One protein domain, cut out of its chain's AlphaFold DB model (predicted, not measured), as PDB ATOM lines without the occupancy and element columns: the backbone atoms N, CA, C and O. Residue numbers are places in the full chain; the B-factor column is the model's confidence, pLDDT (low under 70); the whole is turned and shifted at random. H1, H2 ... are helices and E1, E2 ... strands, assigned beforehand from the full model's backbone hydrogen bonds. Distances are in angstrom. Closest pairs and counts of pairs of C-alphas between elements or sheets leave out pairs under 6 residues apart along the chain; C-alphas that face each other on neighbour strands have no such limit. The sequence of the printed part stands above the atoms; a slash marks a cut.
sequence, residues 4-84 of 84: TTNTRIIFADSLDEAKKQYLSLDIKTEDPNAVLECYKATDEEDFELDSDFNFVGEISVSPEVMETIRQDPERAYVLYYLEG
ATOM      1  N   THR A   4     -13.988  25.995 116.000       89.69
ATOM      2  CA  THR A   4     -14.575  26.807 114.935       89.69
ATOM      3  C   THR A   4     -13.478  27.435 114.089       89.69
ATOM      4  O   THR A   4     -12.518  27.998 114.616       89.69
ATOM      5  N   THR A   5     -13.605  27.341 112.767       91.44
ATOM      6  CA  THR A   5     -12.609  27.858 111.821       91.44
ATOM      7  C   THR A   5     -13.257  28.689 110.720       91.44
ATOM      8  O   THR A   5     -14.455  28.601 110.445       91.44
ATOM      9  N   ASN A   6     -12.432  29.500 110.052       92.69
ATOM     10  CA  ASN A   6     -12.777  30.164 108.794       92.69
ATOM     11  C   ASN A   6     -13.978  31.132 108.838       92.69
ATOM     12  O   ASN A   6     -14.638  31.332 107.824       92.69
ATOM     13  N   THR A   7     -14.221  31.804 109.965       94.69
ATOM     14  CA  THR A   7     -15.332  32.759 110.101       94.69
ATOM     15  C   THR A   7     -15.329  33.848 109.021       94.69
ATOM     16  O   THR A   7     -14.308  34.503 108.784       94.69
ATOM     17  N   ARG A   8     -16.477  34.080 108.375       96.19
ATOM     18  CA  ARG A   8     -16.711  35.173 107.419       96.19
ATOM     19  C   ARG A   8     -18.058  35.836 107.669       96.19
ATOM     20  O   ARG A   8     -19.020  35.174 108.048       96.19
ATOM     21  N   ILE A   9     -18.108  37.133 107.381       97.69
ATOM     22  CA  ILE A   9     -19.354  37.887 107.268       97.69
ATOM     23  C   ILE A   9     -19.717  37.976 105.791       97.69
ATOM     24  O   ILE A   9     -18.898  38.419 104.984       97.69
ATOM     25  N   ILE A  10     -20.919  37.529 105.443       98.12
ATOM     26  CA  ILE A  10     -21.457  37.583 104.086       98.12
ATOM     27  C   ILE A  10     -22.741  38.400 104.109       98.12
ATOM     28  O   ILE A  10     -23.657  38.090 104.869       98.12
ATOM     29  N   PHE A  11     -22.815  39.422 103.254       98.31
ATOM     30  CA  PHE A  11     -24.043  40.181 103.046       98.31
ATOM     31  C   PHE A  11     -24.888  39.527 101.955       98.31
ATOM     32  O   PHE A  11     -24.443  39.409 100.811       98.31
ATOM     33  N   ALA A  12     -26.094  39.090 102.302       97.94
ATOM     34  CA  ALA A  12     -26.983  38.371 101.394       97.94
ATOM     35  C   ALA A  12     -28.457  38.640 101.712       97.94
ATOM     36  O   ALA A  12     -28.804  39.029 102.826       97.94
ATOM     37  N   ASP A  13     -29.340  38.384 100.750       97.50
ATOM     38  CA  ASP A  13     -30.786  38.562 100.930       97.50
ATOM     39  C   ASP A  13     -31.449  37.306 101.527       97.50
ATOM     40  O   ASP A  13     -32.615  37.326 101.921       97.50
ATOM     41  N   SER A  14     -30.713  36.191 101.605       97.50
ATOM     42  CA  SER A  14     -31.185  34.925 102.173       97.50
ATOM     43  C   SER A  14     -30.043  34.049 102.691       97.50
ATOM     44  O   SER A  14     -28.907  34.131 102.221       97.50
ATOM     45  N   LEU A  15     -30.375  33.129 103.599       96.69
ATOM     46  CA  LEU A  15     -29.451  32.119 104.124       96.69
ATOM     47  C   LEU A  15     -28.844  31.240 103.015       96.69
ATOM     48  O   LEU A  15     -27.643  30.970 103.023       96.69
ATOM     49  N   ASP A  16     -29.649  30.812 102.037       97.69
ATOM     50  CA  ASP A  16     -29.165  30.004 100.908       97.69
ATOM     51  C   ASP A  16     -28.159  30.764 100.039       97.69
ATOM     52  O   ASP A  16     -27.190  30.185  99.544       97.69
ATOM     53  N   GLU A  17     -28.383  32.062  99.834       98.00
ATOM     54  CA  GLU A  17     -27.451  32.914  99.105       98.00
ATOM     55  C   GLU A  17     -26.149  33.103  99.890       98.00
ATOM     56  O   GLU A  17     -25.076  32.910  99.319       98.00
ATOM     57  N   ALA A  18     -26.230  33.381 101.195       98.12
ATOM     58  CA  ALA A  18     -25.058  33.539 102.051       98.12
ATOM     59  C   ALA A  18     -24.157  32.294 102.020       98.12
ATOM     60  O   ALA A  18     -22.947  32.389 101.793       98.12
ATOM     61  N   LYS A  19     -24.762  31.104 102.145       97.62
ATOM     62  CA  LYS A  19     -24.050  29.822 102.034       97.62
ATOM     63  C   LYS A  19     -23.409  29.635 100.663       97.62
ATOM     64  O   LYS A  19     -22.247  29.247 100.587       97.62
ATOM     65  N   LYS A  20     -24.124  29.924  99.570       97.81
ATOM     66  CA  LYS A  20     -23.570  29.819  98.206       97.81
ATOM     67  C   LYS A  20     -22.382  30.756  97.997       97.81
ATOM     68  O   LYS A  20     -21.377  30.325  97.433       97.81
ATOM     69  N   GLN A  21     -22.482  32.006  98.447       97.94
ATOM     70  CA  GLN A  21     -21.391  32.975  98.353       97.94
ATOM     71  C   GLN A  21     -20.167  32.498  99.147       97.94
ATOM     72  O   GLN A  21     -19.068  32.471  98.601       97.94
ATOM     73  N   TYR A  22     -20.357  32.030 100.385       97.44
ATOM     74  CA  TYR A  22     -19.273  31.486 101.205       97.44
ATOM     75  C   TYR A  22     -18.610  30.258 100.567       97.44
ATOM     76  O   TYR A  22     -17.389  30.201 100.453       97.44
ATOM     77  N   LEU A  23     -19.399  29.290 100.091       95.81
ATOM     78  CA  LEU A  23     -18.881  28.092  99.420       95.81
ATOM     79  C   LEU A  23     -18.133  28.430  98.120       95.81
ATOM     80  O   LEU A  23     -17.198  27.725  97.749       95.81
ATOM     81  N   SER A  24     -18.490  29.532  97.455       97.06
ATOM     82  CA  SER A  24     -17.788  30.022  96.261       97.06
ATOM     83  C   SER A  24     -16.394  30.587  96.564       97.06
ATOM     84  O   SER A  24     -15.608  30.768  95.636       97.06
ATOM     85  N   LEU A  25     -16.061  30.838  97.837       95.00
ATOM     86  CA  LEU A  25     -14.709  31.221  98.262       95.00
ATOM     87  C   LEU A  25     -13.719  30.041  98.220       95.00
ATOM     88  O   LEU A  25     -12.520  30.261  98.378       95.00
ATOM     89  N   ASP A  26     -14.210  28.809  98.034       93.12
ATOM     90  CA  ASP A  26     -13.430  27.563  97.961       93.12
ATOM     91  C   ASP A  26     -12.462  27.346  99.145       93.12
ATOM     92  O   ASP A  26     -11.370  26.790  99.007       93.12
ATOM     93  N   ILE A  27     -12.871  27.788 100.339       91.88
ATOM     94  CA  ILE A  27     -12.108  27.615 101.580       91.88
ATOM     95  C   ILE A  27     -12.048  26.125 101.933       91.88
ATOM     96  O   ILE A  27     -13.079  25.456 102.014       91.88
ATOM     97  N   LYS A  28     -10.838  25.612 102.167       88.12
ATOM     98  CA  LYS A  28     -10.607  24.221 102.575       88.12
ATOM     99  C   LYS A  28     -10.599  24.100 104.099       88.12
ATOM    100  O   LYS A  28     -10.003  24.937 104.774       88.12
ATOM    101  N   THR A  29     -11.221  23.044 104.609       87.25
ATOM    102  CA  THR A  29     -11.130  22.613 106.010       87.25
ATOM    103  C   THR A  29     -10.174  21.432 106.105       87.25
ATOM    104  O   THR A  29     -10.046  20.656 105.154       87.25
ATOM    105  N   GLU A  30      -9.479  21.296 107.232       86.56
ATOM    106  CA  GLU A  30      -8.629  20.122 107.472       86.56
ATOM    107  C   GLU A  30      -9.464  18.916 107.922       86.56
ATOM    108  O   GLU A  30      -9.140  17.776 107.583       86.56
ATOM    109  N   ASP A  31     -10.575  19.164 108.626       88.50
ATOM    110  CA  ASP A  31     -11.535  18.137 109.018       88.50
ATOM    111  C   ASP A  31     -12.515  17.826 107.866       88.50
ATOM    112  O   ASP A  31     -13.271  18.711 107.441       88.50
ATOM    113  N   PRO A  32     -12.555  16.579 107.353       86.12
ATOM    114  CA  PRO A  32     -13.519  16.166 106.331       86.12
ATOM    115  C   PRO A  32     -14.966  16.103 106.842       86.12
ATOM    116  O   PRO A  32     -15.886  16.009 106.031       86.12
ATOM    117  N   ASN A  33     -15.174  16.129 108.161       89.75
ATOM    118  CA  ASN A  33     -16.490  16.168 108.793       89.75
ATOM    119  C   ASN A  33     -16.896  17.584 109.216       89.75
ATOM    120  O   ASN A  33     -17.919  17.734 109.885       89.75
ATOM    121  N   ALA A  34     -16.121  18.606 108.831       92.38
ATOM    122  CA  ALA A  34     -16.432  19.989 109.142       92.38
ATOM    123  C   ALA A  34     -17.836  20.358 108.646       92.38
ATOM    124  O   ALA A  34     -18.187  20.145 107.480       92.38
ATOM    125  N   VAL A  35     -18.640  20.944 109.529       93.69
ATOM    126  CA  VAL A  35     -20.005  21.378 109.216       93.69
ATOM    127  C   VAL A  35     -20.021  22.889 109.047       93.69
ATOM    128  O   VAL A  35     -19.539  23.611 109.915       93.69
ATOM    129  N   LEU A  36     -20.556  23.378 107.926       95.56
ATOM    130  CA  LEU A  36     -20.753  24.812 107.714       95.56
ATOM    131  C   LEU A  36     -21.994  25.285 108.471       95.56
ATOM    132  O   LEU A  36     -23.120  24.953 108.091       95.56
ATOM    133  N   GLU A  37     -21.774  26.125 109.470       96.25
ATOM    134  CA  GLU A  37     -22.823  26.850 110.168       96.25
ATOM    135  C   GLU A  37     -23.040  28.234 109.545       96.25
ATOM    136  O   GLU A  37     -22.141  28.818 108.933       96.25
ATOM    137  N   CYS A  38     -24.266  28.745 109.648       97.50
ATOM    138  CA  CYS A  38     -24.661  30.022 109.059       97.50
ATOM    139  C   CYS A  38     -25.817  30.630 109.844       97.50
ATOM    140  O   CYS A  38     -26.932  30.109 109.797       97.50
ATOM    141  N   TYR A  39     -25.557  31.771 110.468       97.56
ATOM    142  CA  TYR A  39     -26.514  32.485 111.306       97.56
ATOM    143  C   TYR A  39     -26.692  33.904 110.787       97.56
ATOM    144  O   TYR A  39     -25.713  34.558 110.424       97.56
ATOM    145  N   LYS A  40     -27.930  34.393 110.747       97.62
ATOM    146  CA  LYS A  40     -28.176  35.818 110.534       97.62
ATOM    147  C   LYS A  40     -27.939  36.520 111.867       97.62
ATOM    148  O   LYS A  40     -28.578  36.165 112.848       97.62
ATOM    149  N   ALA A  41     -27.028  37.492 111.905       94.88
ATOM    150  CA  ALA A  41     -26.575  38.080 113.168       94.88
ATOM    151  C   ALA A  41     -27.738  38.636 114.011       94.88
ATOM    152  O   ALA A  41     -27.807  38.390 115.206       94.88
ATOM    153  N   THR A  42     -28.686  39.319 113.370       95.75
ATOM    154  CA  THR A  42     -29.847  39.939 114.027       95.75
ATOM    155  C   THR A  42     -30.945  38.960 114.446       95.75
ATOM    156  O   THR A  42     -31.891  39.386 115.099       95.75
ATOM    157  N   ASP A  43     -30.874  37.694 114.024       96.38
ATOM    158  CA  ASP A  43     -31.863  36.674 114.402       96.38
ATOM    159  C   ASP A  43     -31.469  35.954 115.707       96.38
ATOM    160  O   ASP A  43     -32.281  35.221 116.271       96.38
ATOM    161  N   GLU A  44     -30.244  36.162 116.198       94.94
ATOM    162  CA  GLU A  44     -29.781  35.622 117.475       94.94
ATOM    163  C   GLU A  44     -30.433  36.384 118.640       94.94
ATOM    164  O   GLU A  44     -30.390  37.613 118.694       94.94
ATOM    165  N   GLU A  45     -31.027  35.651 119.589       90.69
ATOM    166  CA  GLU A  45     -31.876  36.224 120.651       90.69
ATOM    167  C   GLU A  45     -31.159  37.268 121.523       90.69
ATOM    168  O   GLU A  45     -31.772  38.258 121.919       90.69
ATOM    169  N   ASP A  46     -29.866  37.062 121.785       92.44
ATOM    170  CA  ASP A  46     -29.036  37.920 122.640       92.44
ATOM    171  C   ASP A  46     -28.147  38.892 121.834       92.44
ATOM    172  O   ASP A  46     -27.200  39.464 122.377       92.44
ATOM    173  N   PHE A  47     -28.395  39.068 120.530       96.25
ATOM    174  CA  PHE A  47     -27.567  39.948 119.709       96.25
ATOM    175  C   PHE A  47     -27.891  41.426 119.935       96.25
ATOM    176  O   PHE A  47     -28.986  41.910 119.651       96.25
ATOM    177  N   GLU A  48     -26.880  42.179 120.357       96.75
ATOM    178  CA  GLU A  48     -26.959  43.621 120.561       96.75
ATOM    179  C   GLU A  48     -26.095  44.350 119.528       96.75
ATOM    180  O   GLU A  48     -24.864  44.304 119.576       96.75
ATOM    181  N   LEU A  49     -26.721  45.075 118.596       96.00
ATOM    182  CA  LEU A  49     -26.008  45.786 117.525       96.00
ATOM    183  C   LEU A  49     -24.980  46.800 118.069       96.00
ATOM    184  O   LEU A  49     -23.913  47.001 117.482       96.00
ATOM    185  N   ASP A  50     -25.312  47.406 119.203       95.88
ATOM    186  CA  ASP A  50     -24.572  48.456 119.897       95.88
ATOM    187  C   ASP A  50     -23.381  47.902 120.694       95.88
ATOM    188  O   ASP A  50     -22.453  48.649 121.013       95.88
ATOM    189  N   SER A  51     -23.390  46.601 121.005       96.12
ATOM    190  CA  SER A  51     -22.350  45.952 121.803       96.12
ATOM    191  C   SER A  51     -21.033  45.860 121.033       96.12
ATOM    192  O   SER A  51     -21.012  45.660 119.815       96.12
ATOM    193  N   ASP A  52     -19.915  45.989 121.749       95.19
ATOM    194  CA  ASP A  52     -18.566  45.856 121.189       95.19
ATOM    195  C   ASP A  52     -18.279  44.428 120.700       95.19
ATOM    196  O   ASP A  52     -17.447  44.228 119.821       95.19
ATOM    197  N   PHE A  53     -18.959  43.423 121.250       96.44
ATOM    198  CA  PHE A  53     -18.861  42.030 120.817       96.44
ATOM    199  C   PHE A  53     -20.202  41.320 121.012       96.44
ATOM    200  O   PHE A  53     -21.001  41.709 121.861       96.44
ATOM    201  N   ASN A  54     -20.434  40.245 120.264       97.31
ATOM    202  CA  ASN A  54     -21.613  39.391 120.431       97.31
ATOM    203  C   ASN A  54     -21.233  37.915 120.391       97.31
ATOM    204  O   ASN A  54     -20.124  37.558 119.985       97.31
ATOM    205  N   PHE A  55     -22.167  37.060 120.795       95.69
ATOM    206  CA  PHE A  55     -22.139  35.644 120.452       95.69
ATOM    207  C   PHE A  55     -23.087  35.403 119.284       95.69
ATOM    208  O   PHE A  55     -24.206  35.902 119.287       95.69
ATOM    209  N   VAL A  56     -22.612  34.678 118.274       95.44
ATOM    210  CA  VAL A  56     -23.428  34.243 117.137       95.44
ATOM    211  C   VAL A  56     -23.184  32.756 116.935       95.44
ATOM    212  O   VAL A  56     -22.057  32.347 116.631       95.44
ATOM    213  N   GLY A  57     -24.215  31.942 117.153       92.94
ATOM    214  CA  GLY A  57     -24.069  30.493 117.248       92.94
ATOM    215  C   GLY A  57     -23.102  30.087 118.368       92.94
ATOM    216  O   GLY A  57     -23.291  30.410 119.537       92.94
ATOM    217  N   GLU A  58     -22.034  29.372 118.010       92.06
ATOM    218  CA  GLU A  58     -21.001  28.880 118.936       92.06
ATOM    219  C   GLU A  58     -19.740  29.776 118.982       92.06
ATOM    220  O   GLU A  58     -18.742  29.392 119.597       92.06
ATOM    221  N   ILE A  59     -19.739  30.960 118.348       93.12
ATOM    222  CA  ILE A  59     -18.566  31.857 118.324       93.12
ATOM    223  C   ILE A  59     -18.825  33.219 118.961       93.12
ATOM    224  O   ILE A  59     -19.928  33.751 118.911       93.12
ATOM    225  N   SER A  60     -17.762  33.818 119.503       94.75
ATOM    226  CA  SER A  60     -17.740  35.240 119.841       94.75
ATOM    227  C   SER A  60     -17.233  36.041 118.642       94.75
ATOM    228  O   SER A  60     -16.148  35.768 118.122       94.75
ATOM    229  N   VAL A  61     -18.013  37.022 118.193       94.25
ATOM    230  CA  VAL A  61     -17.618  37.963 117.141       94.25
ATOM    231  C   VAL A  61     -16.943  39.179 117.771       94.25
ATOM    232  O   VAL A  61     -17.502  39.823 118.657       94.25
ATOM    233  N   SER A  62     -15.714  39.467 117.340       95.06
ATOM    234  CA  SER A  62     -14.887  40.558 117.870       95.06
ATOM    235  C   SER A  62     -15.395  41.943 117.436       95.06
ATOM    236  O   SER A  62     -16.187  42.025 116.493       95.06
ATOM    237  N   PRO A  63     -14.887  43.040 118.033       96.50
ATOM    238  CA  PRO A  63     -15.232  44.397 117.606       96.50
ATOM    239  C   PRO A  63     -15.036  44.660 116.108       96.50
ATOM    240  O   PRO A  63     -15.915  45.231 115.476       96.50
ATOM    241  N   GLU A  64     -13.952  44.172 115.500       95.25
ATOM    242  CA  GLU A  64     -13.700  44.332 114.053       95.25
ATOM    243  C   GLU A  64     -14.761  43.616 113.190       95.25
ATOM    244  O   GLU A  64     -15.180  44.091 112.131       95.25
ATOM    245  N   VAL A  65     -15.233  42.456 113.655       95.00
ATOM    246  CA  VAL A  65     -16.311  41.712 112.993       95.00
ATOM    247  C   VAL A  65     -17.649  42.424 113.197       95.00
ATOM    248  O   VAL A  65     -18.422  42.548 112.247       95.00
ATOM    249  N   MET A  66     -17.899  42.954 114.395       97.38
ATOM    250  CA  MET A  66     -19.073  43.777 114.689       97.38
ATOM    251  C   MET A  66     -19.115  45.047 113.837       97.38
ATOM    252  O   MET A  66     -20.169  45.377 113.300       97.38
ATOM    253  N   GLU A  67     -17.985  45.728 113.633       97.12
ATOM    254  CA  GLU A  67     -17.882  46.871 112.719       97.12
ATOM    255  C   GLU A  67     -18.280  46.499 111.291       97.12
ATOM    256  O   GLU A  67     -18.930  47.292 110.611       97.12
ATOM    257  N   THR A  68     -17.939  45.287 110.846       97.44
ATOM    258  CA  THR A  68     -18.384  44.769 109.547       97.44
ATOM    259  C   THR A  68     -19.894  44.542 109.553       97.44
ATOM    260  O   THR A  68     -20.585  45.091 108.704       97.44
ATOM    261  N   ILE A  69     -20.432  43.811 110.536       97.25
ATOM    262  CA  ILE A  69     -21.876  43.529 110.650       97.25
ATOM    263  C   ILE A  69     -22.703  44.825 110.657       97.25
ATOM    264  O   ILE A  69     -23.713  44.912 109.963       97.25
ATOM    265  N   ARG A  70     -22.244  45.863 111.369       97.38
ATOM    266  CA  ARG A  70     -22.918  47.170 111.465       97.38
ATOM    267  C   ARG A  70     -23.045  47.916 110.130       97.38
ATOM    268  O   ARG A  70     -23.843  48.847 110.059       97.38
ATOM    269  N   GLN A  71     -22.299  47.544 109.087       98.00
ATOM    270  CA  GLN A  71     -22.431  48.170 107.764       98.00
ATOM    271  C   GLN A  71     -23.770  47.834 107.093       98.00
ATOM    272  O   GLN A  71     -24.316  48.682 106.388       98.00
ATOM    273  N   ASP A  72     -24.293  46.623 107.313       98.12
ATOM    274  CA  ASP A  72     -25.569  46.148 106.759       98.12
ATOM    275  C   ASP A  72     -26.130  44.991 107.621       98.12
ATOM    276  O   ASP A  72     -26.089  43.824 107.216       98.12
ATOM    277  N   PRO A  73     -26.606  45.277 108.851       96.88
ATOM    278  CA  PRO A  73     -26.942  44.245 109.835       96.88
ATOM    279  C   PRO A  73     -28.092  43.341 109.378       96.88
ATOM    280  O   PRO A  73     -28.066  42.137 109.618       96.88
ATOM    281  N   GLU A  74     -29.055  43.890 108.637       97.31
ATOM    282  CA  GLU A  74     -30.206  43.154 108.100       97.31
ATOM    283  C   GLU A  74     -29.832  42.105 107.054       97.31
ATOM    284  O   GLU A  74     -30.635  41.224 106.741       97.31
ATOM    285  N   ARG A  75     -28.628  42.201 106.489       98.19
ATOM    286  CA  ARG A  75     -28.128  41.282 105.465       98.19
ATOM    287  C   ARG A  75     -26.899  40.524 105.943       98.19
ATOM    288  O   ARG A  75     -26.391  39.698 105.195       98.19
ATOM    289  N   ALA A  76     -26.422  40.772 107.163       98.25
ATOM    290  CA  ALA A  76     -25.202  40.191 107.701       98.25
ATOM    291  C   ALA A  76     -25.419  38.751 108.194       98.25
ATOM    292  O   ALA A  76     -26.032  38.509 109.237       98.25
ATOM    293  N   TYR A  77     -24.842  37.796 107.469       98.31
ATOM    294  CA  TYR A  77     -24.739  36.405 107.895       98.31
ATOM    295  C   TYR A  77     -23.324  36.105 108.382       98.31
ATOM    296  O   TYR A  77     -22.343  36.419 107.706       98.31
ATOM    297  N   VAL A  78     -23.226  35.463 109.542       97.69
ATOM    298  CA  VAL A  78     -21.987  34.937 110.112       97.69
ATOM    299  C   VAL A  78     -21.890  33.461 109.746       97.69
ATOM    300  O   VAL A  78     -22.748  32.664 110.127       97.69
ATOM    301  N   LEU A  79     -20.849  33.096 108.999       97.56
ATOM    302  CA  LEU A  79     -20.599  31.719 108.581       97.56
ATOM    303  C   LEU A  79     -19.243  31.253 109.077       97.56
ATOM    304  O   LEU A  79     -18.265  31.990 108.973       97.56
ATOM    305  N   TYR A  80     -19.181  30.027 109.578       95.56
ATOM    306  CA  TYR A  80     -17.948  29.391 110.034       95.56
ATOM    307  C   TYR A  80     -18.075  27.870 109.937       95.56
ATOM    308  O   TYR A  80     -19.178  27.326 109.895       95.56
ATOM    309  N   TYR A  81     -16.941  27.178 109.904       95.50
ATOM    310  CA  TYR A  81     -16.914  25.723 109.993       95.50
ATOM    311  C   TYR A  81     -16.799  25.272 111.443       95.50
ATOM    312  O   TYR A  81     -16.044  25.856 112.216       95.50
ATOM    313  N   LEU A  82     -17.537  24.223 111.792       93.06
ATOM    314  CA  LEU A  82     -17.455  23.511 113.057       93.06
ATOM    315  C   LEU A  82     -16.741  22.176 112.822       93.06
ATOM    316  O   LEU A  82     -17.270  21.307 112.130       93.06
ATOM    317  N   GLU A  83     -15.548  22.035 113.388       89.50
ATOM    318  CA  GLU A  83     -14.669  20.867 113.261       89.50
ATOM    319  C   GLU A  83     -14.737  20.011 114.541       89.50
ATOM    320  O   GLU A  83     -14.848  20.548 115.655       89.50
ATOM    321  N   GLY A  84     -14.748  18.683 114.376       79.31
ATOM    322  CA  GLY A  84     -15.083  17.684 115.406       79.31
ATOM    323  C   GLY A  84     -13.911  16.916 116.004       79.31
ATOM    324  O   GLY A  84     -12.947  16.605 115.276       79.31
TER     325      GLY A  84
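This is residues 4 to 84 of the 84 residues of an uncharacterized protein of Desulfotomaculum arcticum DSM 17038 (UniProt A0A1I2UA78). A three-stranded sheet, E1, E5 and E2, is sandwiched between H1 over one face and, over the opposite face, H2 with the small hairpin of E3 and E4. E5 runs in the middle of the sheet. The 81 printed residues have two named helices and five named strands, in the order E1 H1 E2 E3 E4 H2 E5; both sheets, E1 - E5 - E2 and E3 - E4, are antiparallel, and the class is mixed. The whole is compact, with a radius of gyration of the C-alphas of 12.2 A and spans of 37 by 24 by 21 A.

The large sheet has E1, residues 4 to 11, 20.2 A, from C-alpha 4 at (-14.575, 26.807, 114.935); E5, residues 76 to 83, 22.7 A, ending at C-alpha 83 at (-14.669, 20.867, 113.261); and E2, residues 35 to 40, 16.6 A. H1 is residues 15 to 23, 12.3 A, and H2 residues 63 to 69, 9.7 A. E3 is residues 54 to 56, 6.4 A, and E4 residues 59 to 61, 6.3 A.

E1 and E5 are antiparallel, with N 8 and O 79 2.8 A apart; for E5 and E2, N 78 and O 39 are 2.8 A apart. E1, H1 and E2 form a split strand-helix-strand unit, two strands running the same way with E5 between them, and its crossover is right-handed. H1 is on the sheet at a height of 8.4 A; its closest C-alphas to E5 are Ala 18 and Tyr 77, 6.5 A. H2 is on the opposite face, at a height of 10.1 A, over E1 and along the strands, at 11 degrees to E1 on the local plane. In the hairpin E3 and E4, N 61 and O 54 are within hydrogen-bond range, 2.8 A apart; the closest C-alphas of E3 and E5 are those of Val 56 and Val 78, 7.2 A apart, the one pair of theirs within 8 A. In H1 and H2 every O i to N i+4 pair is within hydrogen-bond range.

The C-alphas farthest apart, of Pro 32 and Asp 50, are 36.7 A apart. The printed part has no cut; the links H1 to E2 and E2 to E3 are long. No printed residue is under 70 in pLDDT.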